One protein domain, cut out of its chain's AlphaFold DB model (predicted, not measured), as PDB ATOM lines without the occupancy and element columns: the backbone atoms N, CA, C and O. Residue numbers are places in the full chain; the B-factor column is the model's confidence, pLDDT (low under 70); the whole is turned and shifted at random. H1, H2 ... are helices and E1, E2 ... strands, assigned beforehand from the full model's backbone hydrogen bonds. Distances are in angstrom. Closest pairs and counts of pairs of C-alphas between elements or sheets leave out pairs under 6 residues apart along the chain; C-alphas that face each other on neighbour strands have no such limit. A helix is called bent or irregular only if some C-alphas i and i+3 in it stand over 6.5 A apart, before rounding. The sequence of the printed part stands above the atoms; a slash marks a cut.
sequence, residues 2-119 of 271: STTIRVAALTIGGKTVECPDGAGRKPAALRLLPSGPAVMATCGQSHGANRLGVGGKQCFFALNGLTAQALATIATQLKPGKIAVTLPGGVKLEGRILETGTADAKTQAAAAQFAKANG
ATOM      1  N   SER A   2      53.178  -9.189 -46.044       73.94
ATOM      2  CA  SER A   2      52.693  -8.132 -45.151       73.94
ATOM      3  C   SER A   2      51.344  -8.498 -44.555       73.94
ATOM      4  O   SER A   2      50.400  -8.818 -45.281       73.94
ATOM      5  N   THR A   3      51.269  -8.437 -43.230       84.81
ATOM      6  CA  THR A   3      50.046  -8.680 -42.470       84.81
ATOM      7  C   THR A   3      49.008  -7.611 -42.775       84.81
ATOM      8  O   THR A   3      49.332  -6.426 -42.830       84.81
ATOM      9  N   THR A   4      47.759  -8.022 -42.962       90.25
ATOM     10  CA  THR A   4      46.612  -7.128 -43.113       90.25
ATOM     11  C   THR A   4      45.579  -7.395 -42.040       90.25
ATOM     12  O   THR A   4      45.469  -8.505 -41.518       90.25
ATOM     13  N   ILE A   5      44.805  -6.363 -41.721       91.94
ATOM     14  CA  ILE A   5      43.682  -6.463 -40.792       91.94
ATOM     15  C   ILE A   5      42.470  -5.842 -41.455       91.94
ATOM     16  O   ILE A   5      42.561  -4.744 -42.001       91.94
ATOM     17  N   ARG A   6      41.328  -6.514 -41.395       93.75
ATOM     18  CA  ARG A   6      40.053  -5.929 -41.789       93.75
ATOM     19  C   ARG A   6      39.293  -5.500 -40.547       93.75
ATOM     20  O   ARG A   6      39.065  -6.310 -39.651       93.75
ATOM     21  N   VAL A   7      38.909  -4.232 -40.494       93.44
ATOM     22  CA  VAL A   7      38.295  -3.597 -39.327       93.44
ATOM     23  C   VAL A   7      37.003  -2.901 -39.736       93.44
ATOM     24  O   VAL A   7      36.976  -2.164 -40.717       93.44
ATOM     25  N   ALA A   8      35.930  -3.119 -38.984       93.31
ATOM     26  CA  ALA A   8      34.679  -2.374 -39.091       93.31
ATOM     27  C   ALA A   8      34.607  -1.274 -38.022       93.31
ATOM     28  O   ALA A   8      35.158  -1.440 -36.932       93.31
ATOM     29  N   ALA A   9      33.895  -0.184 -38.329       90.50
ATOM     30  CA  ALA A   9      33.657   0.942 -37.417       90.50
ATOM     31  C   ALA A   9      34.942   1.486 -36.755       90.50
ATOM     32  O   ALA A   9      34.977   1.715 -35.549       90.50
ATOM     33  N   LEU A  10      36.010   1.641 -37.545       92.31
ATOM     34  CA  LEU A  10      37.307   2.108 -37.059       92.31
ATOM     35  C   LEU A  10      37.228   3.580 -36.621       92.31
ATOM     36  O   LEU A  10      36.828   4.444 -37.405       92.31
ATOM     37  N   THR A  11      37.674   3.864 -35.401       91.94
ATOM     38  CA  THR A  11      37.895   5.216 -34.886       91.94
ATOM     39  C   THR A  11      39.350   5.387 -34.448       91.94
ATOM     40  O   THR A  11      39.994   4.454 -33.965       91.94
ATOM     41  N   ILE A  12      39.891   6.590 -34.644       90.81
ATOM     42  CA  ILE A  12      41.237   6.978 -34.213       90.81
ATOM     43  C   ILE A  12      41.116   8.312 -33.473       90.81
ATOM     44  O   ILE A  12      40.641   9.301 -34.027       90.81
ATOM     45  N   GLY A  13      41.494   8.338 -32.196       88.56
ATOM     46  CA  GLY A  13      41.339   9.508 -31.328       88.56
ATOM     47  C   GLY A  13      39.879   9.946 -31.172       88.56
ATOM     48  O   GLY A  13      39.604  11.140 -31.128       88.56
ATOM     49  N   GLY A  14      38.937   8.995 -31.180       87.25
ATOM     50  CA  GLY A  14      37.496   9.267 -31.128       87.25
ATOM     51  C   GLY A  14      36.883   9.761 -32.446       87.25
ATOM     52  O   GLY A  14      35.665   9.899 -32.535       87.25
ATOM     53  N   LYS A  15      37.684   9.986 -33.495       89.19
ATOM     54  CA  LYS A  15      37.187  10.356 -34.827       89.19
ATOM     55  C   LYS A  15      36.958   9.105 -35.661       89.19
ATOM     56  O   LYS A  15      37.836   8.248 -35.739       89.19
ATOM     57  N   THR A  16      35.786   8.994 -36.285       89.81
ATOM     58  CA  THR A  16      35.510   7.891 -37.218       89.81
ATOM     59  C   THR A  16      36.387   8.041 -38.455       89.81
ATOM     60  O   THR A  16      36.502   9.133 -39.005       89.81
ATOM     61  N   VAL A  17      37.010   6.946 -38.883       89.00
ATOM     62  CA  VAL A  17      37.772   6.918 -40.129       89.00
ATOM     63  C   VAL A  17      36.798   6.789 -41.295       89.00
ATOM     64  O   VAL A  17      36.061   5.805 -41.396       89.00
ATOM     65  N   GLU A  18      36.814   7.776 -42.183       87.19
ATOM     66  CA  GLU A  18      35.925   7.853 -43.341       87.19
ATOM     67  C   GLU A  18      36.706   7.715 -44.648       87.19
ATOM     68  O   GLU A  18      37.899   8.015 -44.725       87.19
ATOM     69  N   CYS A  19      36.030   7.203 -45.677       82.94
ATOM     70  CA  CYS A  19      36.590   7.133 -47.018       82.94
ATOM     71  C   CYS A  19      36.517   8.534 -47.646       82.94
ATOM     72  O   CYS A  19      35.408   9.057 -47.743       82.94
ATOM     73  N   PRO A  20      37.633   9.128 -48.107       78.81
ATOM     74  CA  PRO A  20      37.642  10.510 -48.595       78.81
ATOM     75  C   PRO A  20      36.724  10.732 -49.811       78.81
ATOM     76  O   PRO A  20      36.084  11.771 -49.907       78.81
ATOM     77  N   ASP A  21      36.593   9.735 -50.691       71.62
ATOM     78  CA  ASP A  21      35.754   9.819 -51.900       71.62
ATOM     79  C   ASP A  21      34.271   9.480 -51.660       71.62
ATOM     80  O   ASP A  21      33.413   9.692 -52.518       71.62
ATOM     81  N   GLY A  22      33.941   8.894 -50.508       62.66
ATOM     82  CA  GLY A  22      32.575   8.498 -50.196       62.66
ATOM     83  C   GLY A  22      31.909   9.593 -49.393       62.66
ATOM     84  O   GLY A  22      32.011   9.522 -48.184       62.66
ATOM     85  N   ALA A  23      31.238  10.554 -50.039       60.69
ATOM     86  CA  ALA A  23      30.485  11.685 -49.459       60.69
ATOM     87  C   ALA A  23      29.877  11.447 -48.045       60.69
ATOM     88  O   ALA A  23      28.683  11.184 -47.913       60.69
ATOM     89  N   GLY A  24      30.696  11.482 -46.986       63.31
ATOM     90  CA  GLY A  24      30.317  11.126 -45.608       63.31
ATOM     91  C   GLY A  24      29.879   9.665 -45.371       63.31
ATOM     92  O   GLY A  24      29.306   9.347 -44.328       63.31
ATOM     93  N   ARG A  25      30.093   8.742 -46.321       67.88
ATOM     94  CA  ARG A  25      29.710   7.329 -46.174       67.88
ATOM     95  C   ARG A  25      30.768   6.557 -45.396       67.88
ATOM     96  O   ARG A  25      31.887   6.350 -45.862       67.88
ATOM     97  N   LYS A  26      30.358   6.035 -44.240       76.94
ATOM     98  CA  LYS A  26      31.172   5.143 -43.409       76.94
ATOM     99  C   LYS A  26      31.320   3.780 -44.094       76.94
ATOM    100  O   LYS A  26      30.313   3.093 -44.288       76.94
ATOM    101  N   PRO A  27      32.539   3.364 -44.471       79.94
ATOM    102  CA  PRO A  27      32.740   2.053 -45.066       79.94
ATOM    103  C   PRO A  27      32.393   0.954 -44.055       79.94
ATOM    104  O   PRO A  27      32.797   1.012 -42.894       79.94
ATOM    105  N   ALA A  28      31.668  -0.073 -44.509       83.75
ATOM    106  CA  ALA A  28      31.281  -1.207 -43.666       83.75
ATOM    107  C   ALA A  28      32.504  -1.940 -43.086       83.75
ATOM    108  O   ALA A  28      32.477  -2.413 -41.951       83.75
ATOM    109  N   ALA A  29      33.589  -2.003 -43.862       90.00
ATOM    110  CA  ALA A  29      34.875  -2.517 -43.427       90.00
ATOM    111  C   ALA A  29      36.019  -1.818 -44.170       90.00
ATOM    112  O   ALA A  29      35.934  -1.572 -45.374       90.00
ATOM    113  N   LEU A  30      37.106  -1.561 -43.453       92.06
ATOM    114  CA  LEU A  30      38.375  -1.080 -43.983       92.06
ATOM    115  C   LEU A  30      39.411  -2.189 -43.879       92.06
ATOM    116  O   LEU A  30      39.497  -2.867 -42.857       92.06
ATOM    117  N   ARG A  31      40.225  -2.364 -44.916       93.75
ATOM    118  CA  ARG A  31      41.419  -3.205 -44.856       93.75
ATOM    119  C   ARG A  31      42.633  -2.318 -44.628       93.75
ATOM    120  O   ARG A  31      42.849  -1.363 -45.366       93.75
ATOM    121  N   LEU A  32      43.400  -2.644 -43.597       93.75
ATOM    122  CA  LEU A  32      44.612  -1.958 -43.184       93.75
ATOM    123  C   LEU A  32      45.819  -2.723 -43.715       93.75
ATOM    124  O   LEU A  32      45.918  -3.938 -43.524       93.75
ATOM    125  N   LEU A  33      46.723  -2.010 -44.379       93.19
ATOM    126  CA  LEU A  33      47.921  -2.554 -44.998       93.19
ATOM    127  C   LEU A  33      49.142  -1.731 -44.580       93.19
ATOM    128  O   LEU A  33      49.118  -0.506 -44.702       93.19
ATOM    129  N   PRO A  34      50.236  -2.363 -44.138       89.69
ATOM    130  CA  PRO A  34      51.477  -1.650 -43.908       89.69
ATOM    131  C   PRO A  34      52.087  -1.246 -45.257       89.69
ATOM    132  O   PRO A  34      52.197  -2.063 -46.174       89.69
ATOM    133  N   SER A  35      52.504   0.012 -45.366       85.56
ATOM    134  CA  SER A  35      53.213   0.561 -46.520       85.56
ATOM    135  C   SER A  35      54.420   1.354 -46.019       85.56
ATOM    136  O   SER A  35      54.316   2.512 -45.614       85.56
ATOM    137  N   GLY A  36      55.577   0.688 -45.956       84.81
ATOM    138  CA  GLY A  36      56.756   1.231 -45.280       84.81
ATOM    139  C   GLY A  36      56.487   1.460 -43.780       84.81
ATOM    140  O   GLY A  36      56.006   0.541 -43.118       84.81
ATOM    141  N   PRO A  37      56.792   2.647 -43.219       81.94
ATOM    142  CA  PRO A  37      56.503   2.958 -41.815       81.94
ATOM    143  C   PRO A  37      55.023   3.292 -41.558       81.94
ATOM    144  O   PRO A  37      54.569   3.223 -40.412       81.94
ATOM    145  N   ALA A  38      54.284   3.658 -42.606       84.69
ATOM    146  CA  ALA A  38      52.898   4.093 -42.527       84.69
ATOM    147  C   ALA A  38      51.920   2.924 -42.706       84.69
ATOM    148  O   ALA A  38      52.281   1.836 -43.168       84.69
ATOM    149  N   VAL A  39      50.657   3.164 -42.355       90.56
ATOM    150  CA  VAL A  39      49.551   2.244 -42.628       90.56
ATOM    151  C   VAL A  39      48.583   2.893 -43.606       90.56
ATOM    152  O   VAL A  39      48.105   4.004 -43.393       90.56
ATOM    153  N   MET A  40      48.286   2.166 -44.674       90.69
ATOM    154  CA  MET A  40      47.282   2.511 -45.667       90.69
ATOM    155  C   MET A  40      45.974   1.802 -45.331       90.69
ATOM    156  O   MET A  40      45.979   0.627 -44.962       90.69
ATOM    157  N   ALA A  41      44.853   2.488 -45.501       92.25
ATOM    158  CA  ALA A  41      43.525   1.902 -45.464       92.25
ATOM    159  C   ALA A  41      42.917   1.862 -46.869       92.25
ATOM    160  O   ALA A  41      43.135   2.756 -47.686       92.25
ATOM    161  N   THR A  42      42.135   0.821 -47.137       91.00
ATOM    162  CA  THR A  42      41.298   0.705 -48.333       91.00
ATOM    163  C   THR A  42      39.894   0.251 -47.954       91.00
ATOM    164  O   THR A  42      39.724  -0.635 -47.115       91.00
ATOM    165  N   CYS A  43      38.879   0.847 -48.579       87.38
ATOM    166  CA  CYS A  43      37.484   0.411 -48.467       87.38
ATOM    167  C   CYS A  43      37.135  -0.724 -49.450       87.38
ATOM    168  O   CYS A  43      36.011  -1.222 -49.442       87.38
ATOM    169  N   GLY A  44      38.082  -1.133 -50.306       83.38
ATOM    170  CA  GLY A  44      37.889  -2.169 -51.325       83.38
ATOM    171  C   GLY A  44      37.074  -1.732 -52.547       83.38
ATOM    172  O   GLY A  44      36.930  -2.522 -53.475       83.38
ATOM    173  N   GLN A  45      36.564  -0.499 -52.571       81.62
ATOM    174  CA  GLN A  45      35.896   0.071 -53.741       81.62
ATOM    175  C   GLN A  45      36.925   0.619 -54.736       81.62
ATOM    176  O   GLN A  45      38.005   1.086 -54.353       81.62
ATOM    177  N   SER A  46      36.575   0.562 -56.018       77.62
ATOM    178  CA  SER A  46      37.346   1.178 -57.095       77.62
ATOM    179  C   SER A  46      36.709   2.512 -57.474       77.62
ATOM    180  O   SER A  46      35.529   2.550 -57.818       77.62
ATOM    181  N   HIS A  47      37.485   3.593 -57.446       72.00
ATOM    182  CA  HIS A  47      37.042   4.929 -57.854       72.00
ATOM    183  C   HIS A  47      37.636   5.301 -59.219       72.00
ATOM    184  O   HIS A  47      38.724   4.851 -59.591       72.00
ATOM    185  N   GLY A  48      36.895   6.092 -59.998       63.47
ATOM    186  CA  GLY A  48      37.316   6.527 -61.336       63.47
ATOM    187  C   GLY A  48      37.161   5.481 -62.445       63.47
ATOM    188  O   GLY A  48      37.737   5.650 -63.514       63.47
ATOM    189  N   ALA A  49      36.397   4.405 -62.218       62.72
ATOM    190  CA  ALA A  49      35.985   3.531 -63.314       62.72
ATOM    191  C   ALA A  49      35.036   4.297 -64.252       62.72
ATOM    192  O   ALA A  49      34.152   5.021 -63.789       62.72
ATOM    193  N   ASN A  50      35.207   4.139 -65.566       54.81
ATOM    194  CA  ASN A  50      34.233   4.652 -66.530       54.81
ATOM    195  C   ASN A  50      32.876   3.925 -66.364       54.81
ATOM    196  O   ASN A  50      32.785   2.927 -65.650       54.81
ATOM    197  N   ARG A  51      31.804   4.387 -67.035       55.16
ATOM    198  CA  ARG A  51      30.463   3.751 -66.961       55.16
ATOM    199  C   ARG A  51      30.460   2.246 -67.297       55.16
ATOM    200  O   ARG A  51      29.496   1.565 -66.974       55.16
ATOM    201  N   LEU A  52      31.525   1.745 -67.924       53.84
ATOM    202  CA  LEU A  52      31.726   0.345 -68.302       53.84
ATOM    203  C   LEU A  52      32.525  -0.461 -67.256       53.84
ATOM    204  O   LEU A  52      32.838  -1.622 -67.494       53.84
ATOM    205  N   GLY A  53      32.879   0.126 -66.106       55.69
ATOM    206  CA  GLY A  53      33.607  -0.554 -65.028       55.69
ATOM    207  C   GLY A  53      35.104  -0.758 -65.295       55.69
ATOM    208  O   GLY A  53      35.792  -1.390 -64.493       55.69
ATOM    209  N   VAL A  54      35.635  -0.213 -66.393       51.84
ATOM    210  CA  VAL A  54      37.029  -0.389 -66.812       51.84
ATOM    211  C   VAL A  54      37.879   0.779 -66.302       51.84
ATOM    212  O   VAL A  54      37.508   1.945 -66.435       51.84
ATOM    213  N   GLY A  55      39.040   0.467 -65.713       58.34
ATOM    214  CA  GLY A  55      40.064   1.459 -65.347       58.34
ATOM    215  C   GLY A  55      39.973   2.058 -63.938       58.34
ATOM    216  O   GLY A  55      40.742   2.963 -63.621       58.34
ATOM    217  N   GLY A  56      39.082   1.562 -63.074       66.56
ATOM    218  CA  GLY A  56      38.985   2.047 -61.695       66.56
ATOM    219  C   GLY A  56      40.257   1.783 -60.883       66.56
ATOM    220  O   GLY A  56      40.792   0.672 -60.893       66.56
ATOM    221  N   LYS A  57      40.730   2.796 -60.148       74.25
ATOM    222  CA  LYS A  57      41.830   2.650 -59.187       74.25
ATOM    223  C   LYS A  57      41.256   2.219 -57.842       74.25
ATOM    224  O   LYS A  57      40.242   2.754 -57.400       74.25
ATOM    225  N   GLN A  58      41.903   1.261 -57.183       79.25
ATOM    226  CA  GLN A  58      41.537   0.887 -55.816       79.25
ATOM    227  C   GLN A  58      41.699   2.095 -54.885       79.25
ATOM    228  O   GLN A  58      42.721   2.783 -54.933       79.25
ATOM    229  N   CYS A  59      40.699   2.336 -54.037       83.56
ATOM    230  CA  CYS A  59      40.755   3.387 -53.028       83.56
ATOM    231  C   CYS A  59      41.869   3.095 -52.020       83.56
ATOM    232  O   CYS A  59      41.810   2.075 -51.334       83.56
ATOM    233  N   PHE A  60      42.829   4.002 -51.857       89.00
ATOM    234  CA  PHE A  60      43.815   3.946 -50.782       89.00
ATOM    235  C   PHE A  60      43.956   5.318 -50.138       89.00
ATOM    236  O   PHE A  60      43.982   6.329 -50.830       89.00
ATOM    237  N   PHE A  61      44.074   5.352 -48.816       88.12
ATOM    238  CA  PHE A  61      44.361   6.575 -48.073       88.12
ATOM    239  C   PHE A  61      45.210   6.261 -46.843       88.12
ATOM    240  O   PHE A  61      45.173   5.150 -46.312       88.12
ATOM    241  N   ALA A  62      46.031   7.218 -46.422       89.75
ATOM    242  CA  ALA A  62      46.919   7.030 -45.284       89.75
ATOM    243  C   ALA A  62      46.155   7.186 -43.962       89.75
ATOM    244  O   ALA A  62      45.342   8.099 -43.811       89.75
ATOM    245  N   LEU A  63      46.445   6.321 -42.989       89.12
ATOM    246  CA  LEU A  63      45.980   6.481 -41.616       89.12
ATOM    247  C   LEU A  63      47.052   7.159 -40.776       89.12
ATOM    248  O   LEU A  63      48.096   6.580 -40.471       89.12
ATOM    249  N   ASN A  64      46.768   8.386 -40.359       83.00
ATOM    250  CA  ASN A  64      47.648   9.123 -39.466       83.00
ATOM    251  C   ASN A  64      47.565   8.551 -38.043       83.00
ATOM    252  O   ASN A  64      46.491   8.201 -37.557       83.00
ATOM    253  N   GLY A  65      48.714   8.454 -37.373       81.06
ATOM    254  CA  GLY A  65      48.812   7.951 -35.998       81.06
ATOM    255  C   GLY A  65      48.942   6.430 -35.864       81.06
ATOM    256  O   GLY A  65      49.217   5.961 -34.764       81.06
ATOM    257  N   LEU A  66      48.821   5.662 -36.954       85.56
ATOM    258  CA  LEU A  66      49.009   4.211 -36.943       85.56
ATOM    259  C   LEU A  66      50.299   3.816 -37.672       85.56
ATOM    260  O   LEU A  66      50.511   4.172 -38.830       85.56
ATOM    261  N   THR A  67      51.163   3.055 -36.997       87.69
ATOM    262  CA  THR A  67      52.429   2.570 -37.568       87.69
ATOM    263  C   THR A  67      52.311   1.120 -38.022       87.69
ATOM    264  O   THR A  67      51.516   0.344 -37.485       87.69
ATOM    265  N   ALA A  68      53.150   0.721 -38.983       87.44
ATOM    266  CA  ALA A  68      53.215  -0.670 -39.434       87.44
ATOM    267  C   ALA A  68      53.533  -1.651 -38.287       87.44
ATOM    268  O   ALA A  68      53.008  -2.763 -38.256       87.44
ATOM    269  N   GLN A  69      54.342  -1.221 -37.311       85.50
ATOM    270  CA  GLN A  69      54.661  -2.017 -36.125       85.50
ATOM    271  C   GLN A  69      53.439  -2.206 -35.220       85.50
ATOM    272  O   GLN A  69      53.160  -3.333 -34.822       85.50
ATOM    273  N   ALA A  70      52.679  -1.139 -34.941       86.19
ATOM    274  CA  ALA A  70      51.448  -1.244 -34.157       86.19
ATOM    275  C   ALA A  70      50.435  -2.173 -34.839       86.19
ATOM    276  O   ALA A  70      49.820  -3.007 -34.179       86.19
ATOM    277  N   LEU A  71      50.316  -2.095 -36.169       88.62
ATOM    278  CA  LEU A  71      49.459  -2.993 -36.938       88.62
ATOM    279  C   LEU A  71      49.904  -4.462 -36.821       88.62
ATOM    280  O   LEU A  71      49.064  -5.335 -36.622       88.62
ATOM    281  N   ALA A  72      51.206  -4.747 -36.894       85.75
ATOM    282  CA  ALA A  72      51.729  -6.103 -36.719       85.75
ATOM    283  C   ALA A  72      51.457  -6.655 -35.307       85.75
ATOM    284  O   ALA A  72      51.079  -7.818 -35.161       85.75
ATOM    285  N   THR A  73      51.586  -5.820 -34.271       84.88
ATOM    286  CA  THR A  73      51.243  -6.186 -32.889       84.88
ATOM    287  C   THR A  73      49.751  -6.488 -32.749       84.88
ATOM    288  O   THR A  73      49.394  -7.544 -32.242       84.88
ATOM    289  N   ILE A  74      48.877  -5.621 -33.272       86.25
ATOM    290  CA  ILE A  74      47.419  -5.828 -33.253       86.25
ATOM    291  C   ILE A  74      47.064  -7.146 -33.949       86.25
ATOM    292  O   ILE A  74      46.315  -7.943 -33.398       86.25
ATOM    293  N   ALA A  75      47.637  -7.409 -35.126       86.75
ATOM    294  CA  ALA A  75      47.330  -8.614 -35.891       86.75
ATOM    295  C   ALA A  75      47.792  -9.920 -35.227       86.75
ATOM    296  O   ALA A  75      47.244 -10.977 -35.525       86.75
ATOM    297  N   THR A  76      48.821  -9.867 -34.378       84.12
ATOM    298  CA  THR A  76      49.394 -11.057 -33.725       84.12
ATOM    299  C   THR A  76      48.852 -11.280 -32.319       84.12
ATOM    300  O   THR A  76      48.749 -12.423 -31.884       84.12
ATOM    301  N   GLN A  77      48.503 -10.208 -31.605       82.31
ATOM    302  CA  GLN A  77      48.102 -10.275 -30.199       82.31
ATOM    303  C   GLN A  77      46.587 -10.231 -29.995       82.31
ATOM    304  O   GLN A  77      46.102 -10.737 -28.983       82.31
ATOM    305  N   LEU A  78      45.825  -9.645 -30.923       85.25
ATOM    306  CA  LEU A  78      44.385  -9.465 -30.759       85.25
ATOM    307  C   LEU A  78      43.602 -10.439 -31.634       85.25
ATOM    308  O   LEU A  78      43.836 -10.572 -32.834       85.25
ATOM    309  N   LYS A  79      42.624 -11.105 -31.016       85.31
ATOM    310  CA  LYS A  79      41.665 -11.956 -31.722       85.31
ATOM    311  C   LYS A  79      40.630 -11.091 -32.458       85.31
ATOM    312  O   LYS A  79      40.349  -9.973 -32.013       85.31
ATOM    313  N   PRO A  80      40.015 -11.601 -33.541       91.56
ATOM    314  CA  PRO A  80      38.849 -10.967 -34.148       91.56
ATOM    315  C   PRO A  80      37.773 -10.652 -33.100       91.56
ATOM    316  O   PRO A  80      37.456 -11.485 -32.251       91.56
ATOM    317  N   GLY A  81      37.223  -9.441 -33.137       91.19
ATOM    318  CA  GLY A  81      36.361  -8.921 -32.081       91.19
ATOM    319  C   GLY A  81      36.444  -7.406 -31.930       91.19
ATOM    320  O   GLY A  81      37.085  -6.719 -32.723       91.19
ATOM    321  N   LYS A  82      35.746  -6.870 -30.923       90.81
ATOM    322  CA  LYS A  82      35.835  -5.447 -30.571       90.81
ATOM    323  C   LYS A  82      37.220  -5.157 -29.997       90.81
ATOM    324  O   LYS A  82      37.706  -5.916 -29.166       90.81
ATOM    325  N   ILE A  83      37.818  -4.056 -30.426       91.56
ATOM    326  CA  ILE A  83      39.119  -3.592 -29.963       91.56
ATOM    327  C   ILE A  83      39.025  -2.147 -29.489       91.56
ATOM    328  O   ILE A  83      38.291  -1.343 -30.061       91.56
ATOM    329  N   ALA A  84      39.790  -1.842 -28.447       90.50
ATOM    330  CA  ALA A  84      40.063  -0.500 -27.963       90.50
ATOM    331  C   ALA A  84      41.500  -0.509 -27.436       90.50
ATOM    332  O   ALA A  84      41.794  -1.137 -26.423       90.50
ATOM    333  N   VAL A  85      42.415   0.107 -28.176       86.31
ATOM    334  CA  VAL A  85      43.856   0.032 -27.927       86.31
ATOM    335  C   VAL A  85      44.424   1.438 -27.903       86.31
ATOM    336  O   VAL A  85      44.117   2.245 -28.774       86.31
ATOM    337  N   THR A  86      45.276   1.743 -26.931       86.31
ATOM    338  CA  THR A  86      45.974   3.031 -26.902       86.31
ATOM    339  C   THR A  86      47.293   2.900 -27.655       86.31
ATOM    340  O   THR A  86      48.158   2.113 -27.280       86.31
ATOM    341  N   LEU A  87      47.433   3.650 -28.745       85.50
ATOM    342  CA  LEU A  87      48.635   3.697 -29.566       85.50
ATOM    343  C   LEU A  87      49.739   4.524 -28.879       85.50
ATOM    344  O   LEU A  87      49.445   5.393 -28.046       85.50
ATOM    345  N   PRO A  88      51.017   4.319 -29.253       73.00
ATOM    346  CA  PRO A  88      52.108   5.191 -28.826       73.00
ATOM    347  C   PRO A  88      51.796   6.656 -29.170       73.00
ATOM    348  O   PRO A  88      51.539   6.984 -30.326       73.00
ATOM    349  N   GLY A  89      51.794   7.531 -28.162       75.38
ATOM    350  CA  GLY A  89      51.340   8.924 -28.289       75.38
ATOM    351  C   GLY A  89      49.955   9.205 -27.691       75.38
ATOM    352  O   GLY A  89      49.469  10.322 -27.811       75.38
ATOM    353  N   GLY A  90      49.320   8.222 -27.041       82.94
ATOM    354  CA  GLY A  90      48.070   8.413 -26.288       82.94
ATOM    355  C   GLY A  90      46.798   8.402 -27.142       82.94
ATOM    356  O   GLY A  90      45.699   8.581 -26.621       82.94
ATOM    357  N   VAL A  91      46.924   8.168 -28.449       85.50
ATOM    358  CA  VAL A  91      45.789   8.103 -29.377       85.50
ATOM    359  C   VAL A  91      45.070   6.764 -29.220       85.50
ATOM    360  O   VAL A  91      45.687   5.712 -29.352       85.50
ATOM    361  N   LYS A  92      43.758   6.783 -28.977       90.06
ATOM    362  CA  LYS A  92      42.939   5.564 -28.915       90.06
ATOM    363  C   LYS A  92      42.562   5.081 -30.312       90.06
ATOM    364  O   LYS A  92      42.089   5.871 -31.121       90.06
ATOM    365  N   LEU A  93      42.743   3.797 -30.577       90.38
ATOM    366  CA  LEU A  93      42.251   3.096 -31.754       90.38
ATOM    367  C   LEU A  93      41.135   2.157 -31.315       90.38
ATOM    368  O   LEU A  93      41.372   1.250 -30.517       90.38
ATOM    369  N   GLU A  94      39.932   2.363 -31.833       91.75
ATOM    370  CA  GLU A  94      38.769   1.541 -31.496       91.75
ATOM    371  C   GLU A  94      38.118   1.012 -32.771       91.75
ATOM    372  O   GLU A  94      38.241   1.592 -33.848       91.75
ATOM    373  N   GLY A  95      37.448  -0.130 -32.676       93.25
ATOM    374  CA  GLY A  95      36.749  -0.718 -33.812       93.25
ATOM    375  C   GLY A  95      36.454  -2.191 -33.599       93.25
ATOM    376  O   GLY A  95      36.492  -2.699 -32.480       93.25
ATOM    377  N   ARG A  96      36.157  -2.907 -34.681       93.56
ATOM    378  CA  ARG A  96      35.945  -4.355 -34.654       93.56
ATOM    379  C   ARG A  96      36.815  -5.043 -35.692       93.56
ATOM    380  O   ARG A  96      36.554  -4.903 -36.883       93.56
ATOM    381  N   ILE A  97      37.811  -5.810 -35.254       93.06
ATOM    382  CA  ILE A  97      38.578  -6.692 -36.136       93.06
ATOM    383  C   ILE A  97      37.637  -7.789 -36.634       93.06
ATOM    384  O   ILE A  97      37.042  -8.514 -35.838       93.06
ATOM    385  N   LEU A  98      37.499  -7.889 -37.951       92.00
ATOM    386  CA  LEU A  98      36.730  -8.934 -38.617       92.00
ATOM    387  C   LEU A  98      37.622 -10.127 -38.951       92.00
ATOM    388  O   LEU A  98      37.270 -11.263 -38.665       92.00
ATOM    389  N   GLU A  99      38.784  -9.849 -39.537       91.19
ATOM    390  CA  GLU A  99      39.742 -10.858 -39.987       91.19
ATOM    391  C   GLU A  99      41.163 -10.283 -39.978       91.19
ATOM    392  O   GLU A  99      41.378  -9.091 -40.213       91.19
ATOM    393  N   THR A 100      42.136 -11.153 -39.728       87.69
ATOM    394  CA  THR A 100      43.568 -10.901 -39.918       87.69
ATOM    395  C   THR A 100      44.059 -11.816 -41.030       87.69
ATOM    396  O   THR A 100      43.713 -12.995 -41.044       87.69
ATOM    397  N   GLY A 101      44.866 -11.305 -41.953       84.31
ATOM    398  CA  GLY A 101      45.338 -12.087 -43.092       84.31
ATOM    399  C   GLY A 101      46.631 -11.548 -43.680       84.31
ATOM    400  O   GLY A 101      47.350 -10.768 -43.055       84.31
ATOM    401  N   THR A 102      46.924 -11.939 -44.913       78.69
ATOM    402  CA  THR A 102      48.050 -11.430 -45.701       78.69
ATOM    403  C   THR A 102      47.522 -10.706 -46.933       78.69
ATOM    404  O   THR A 102      46.514 -11.099 -47.516       78.69
ATOM    405  N   ALA A 103      48.160  -9.594 -47.304       73.25
ATOM    406  CA  ALA A 103      47.857  -8.943 -48.578       73.25
ATOM    407  C   ALA A 103      48.414  -9.777 -49.730       73.25
ATOM    408  O   ALA A 103      49.545 -10.264 -49.649       73.25
ATOM    409  N   ASP A 104      47.659  -9.866 -50.823       77.56
ATOM    410  CA  ASP A 104      48.198 -10.323 -52.095       77.56
ATOM    411  C   ASP A 104      49.219  -9.308 -52.648       77.56
ATOM    412  O   ASP A 104      49.186  -8.109 -52.338       77.56
ATOM    413  N   ALA A 105      50.138  -9.792 -53.486       74.75
ATOM    414  CA  ALA A 105      51.239  -8.988 -54.011       74.75
ATOM    415  C   ALA A 105      50.764  -7.775 -54.834       74.75
ATOM    416  O   ALA A 105      51.422  -6.734 -54.825       74.75
ATOM    417  N   LYS A 106      49.611  -7.875 -55.513       75.81
ATOM    418  CA  LYS A 106      49.066  -6.805 -56.360       75.81
ATOM    419  C   LYS A 106      48.518  -5.660 -55.510       75.81
ATOM    420  O   LYS A 106      48.871  -4.505 -55.748       75.81
ATOM    421  N   THR A 107      47.725  -5.971 -54.487       73.94
ATOM    422  CA  THR A 107      47.210  -4.981 -53.529       73.94
ATOM    423  C   THR A 107      48.356  -4.316 -52.764       73.94
ATOM    424  O   THR A 107      48.355  -3.102 -52.556       73.94
ATOM    425  N   GLN A 108      49.384  -5.087 -52.394       76.19
ATOM    426  CA  GLN A 108      50.566  -4.552 -51.723       76.19
ATOM    427  C   GLN A 108      51.362  -3.593 -52.622       76.19
ATOM    428  O   GLN A 108      51.753  -2.512 -52.176       76.19
ATOM    429  N   ALA A 109      51.576  -3.956 -53.889       75.94
ATOM    430  CA  ALA A 109      52.259  -3.100 -54.853       75.94
ATOM    431  C   ALA A 109      51.494  -1.787 -55.090       75.94
ATOM    432  O   ALA A 109      52.108  -0.720 -55.095       75.94
ATOM    433  N   ALA A 110      50.163  -1.848 -55.205       76.19
ATOM    434  CA  ALA A 110      49.317  -0.668 -55.368       76.19
ATOM    435  C   ALA A 110      49.390   0.272 -54.149       76.19
ATOM    436  O   ALA A 110      49.597   1.477 -54.307       76.19
ATOM    437  N   ALA A 111      49.317  -0.274 -52.931       72.38
ATOM    438  CA  ALA A 111      49.460   0.507 -51.701       72.38
ATOM    439  C   ALA A 111      50.852   1.159 -51.577       72.38
ATOM    440  O   ALA A 111      50.972   2.313 -51.156       72.38
ATOM    441  N   ALA A 112      51.910   0.447 -51.975       71.69
ATOM    442  CA  ALA A 112      53.276   0.969 -51.971       71.69
ATOM    443  C   ALA A 112      53.478   2.082 -53.010       71.69
ATOM    444  O   ALA A 112      54.123   3.089 -52.718       71.69
ATOM    445  N   GLN A 113      52.919   1.931 -54.214       77.56
ATOM    446  CA  GLN A 113      52.941   2.972 -55.243       77.56
ATOM    447  C   GLN A 113      52.188   4.224 -54.788       77.56
ATOM    448  O   GLN A 113      52.707   5.329 -54.934       77.56
ATOM    449  N   PHE A 114      51.015   4.059 -54.171       71.69
ATOM    450  CA  PHE A 114      50.246   5.180 -53.636       71.69
ATOM    451  C   PHE A 114      51.003   5.915 -52.522       71.69
ATOM    452  O   PHE A 114      51.066   7.145 -52.531       71.69
ATOM    453  N   ALA A 115      51.617   5.185 -51.585       68.81
ATOM    454  CA  ALA A 115      52.412   5.790 -50.516       68.81
ATOM    455  C   ALA A 115      53.611   6.577 -51.074       68.81
ATOM    456  O   ALA A 115      53.845   7.715 -50.668       68.81
ATOM    457  N   LYS A 116      54.312   6.022 -52.074       70.25
ATOM    458  CA  LYS A 116      55.402   6.718 -52.778       70.25
ATOM    459  C   LYS A 116      54.918   7.991 -53.476       70.25
ATOM    460  O   LYS A 116      55.563   9.025 -53.338       70.25
ATOM    461  N   ALA A 117      53.788   7.932 -54.184       66.31
ATOM    462  CA  ALA A 117      53.223   9.077 -54.902       66.31
ATOM    463  C   ALA A 117      52.780  10.213 -53.961       66.31
ATOM    464  O   ALA A 117      52.899  11.381 -54.313       66.31
ATOM    465  N   ASN A 118      52.333   9.883 -52.747       61.03
ATOM    466  CA  ASN A 118      51.858  10.857 -51.756       61.03
ATOM    467  C   ASN A 118      52.934  11.323 -50.757       61.03
ATOM    468  O   ASN A 118      52.616  11.917 -49.718       61.03
ATOM    469  N   GLY A 119      54.211  11.057 -51.056       53.12
ATOM    470  CA  GLY A 119      55.344  11.494 -50.238       53.12
ATOM    471  C   GLY A 119      55.473  10.758 -48.901       53.12
ATOM    472  O   GLY A 119      56.185  11.222 -48.016       53.12
TER     473      GLY A 119
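Overview. This is residues 2 to 119 of the 271 residues of an uncharacterized protein of Streptomyces sp. ICC1 (UniProt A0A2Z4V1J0). One antiparallel sheet of six strands, curled like part of a barrel, wraps round H1, while H2 packs across E2 and E3 outside the curl. Between E3 and E4 the chain reaches out as an arm round residues 48 to 56, along the longest axis. The 118 printed residues hold E1 E2 E3 E4 H1 E5 E6 H2 in that order; the sheet runs E4 E3 E2 E1 E6 E5, and the class is mixed. The whole is compact, with a radius of gyration of the C-alphas of 14.0 A, and spans 43 by 28 by 26 A.

Along the chain. Find C-alpha 3 at (50.046, -8.680, -42.470), where E1, residues 3 to 12, begins; it bends by 103 degrees at residue 9. E2 is residues 30 to 35, E3 38 to 42, E4 61 to 67 and E5 81 to 86. E6, residues 92 to 102, is 24.4 A long and bends by 84 degrees at residue 98. H1 is residues 68 to 77; H2, residues 105 to 117, runs 18.2 A to C-alpha 117 at (53.223, 9.077, -54.902).

Arrangement. E1 to E4 form a meander, each strand the antiparallel neighbour of the one before. Look for N 7 and O 30 at 2.8 A between E1 and E2, and N 33 and O 40 at 2.8 A between E2 and E3. It is a folded sheet, bent back into two leaves: E4 E3 face E1 E6 E5, with E2 as the hinge. H1 is on the sheet, which curls round it; the closest C-alphas of H1 and E2 are Ala 68 and Pro 34, 4.9 A. H2 is on the sheet at a height of 9.1 A; its closest C-alpha to E2 is Ala 112, 5.5 A from that of Ser 35. H1 and H2 are apart; in both, every O i to N i+4 pair is within hydrogen-bond range.

Size, cuts and confidence. The C-alphas farthest apart, Leu 52 and Gly 90, are 45.8 A apart. The printed part has no cut. The links E1 to E2 and E3 to E4 are long. Confidence is under 70 at residues 22 to 25, 48 to 56, 115 and 117 to 119.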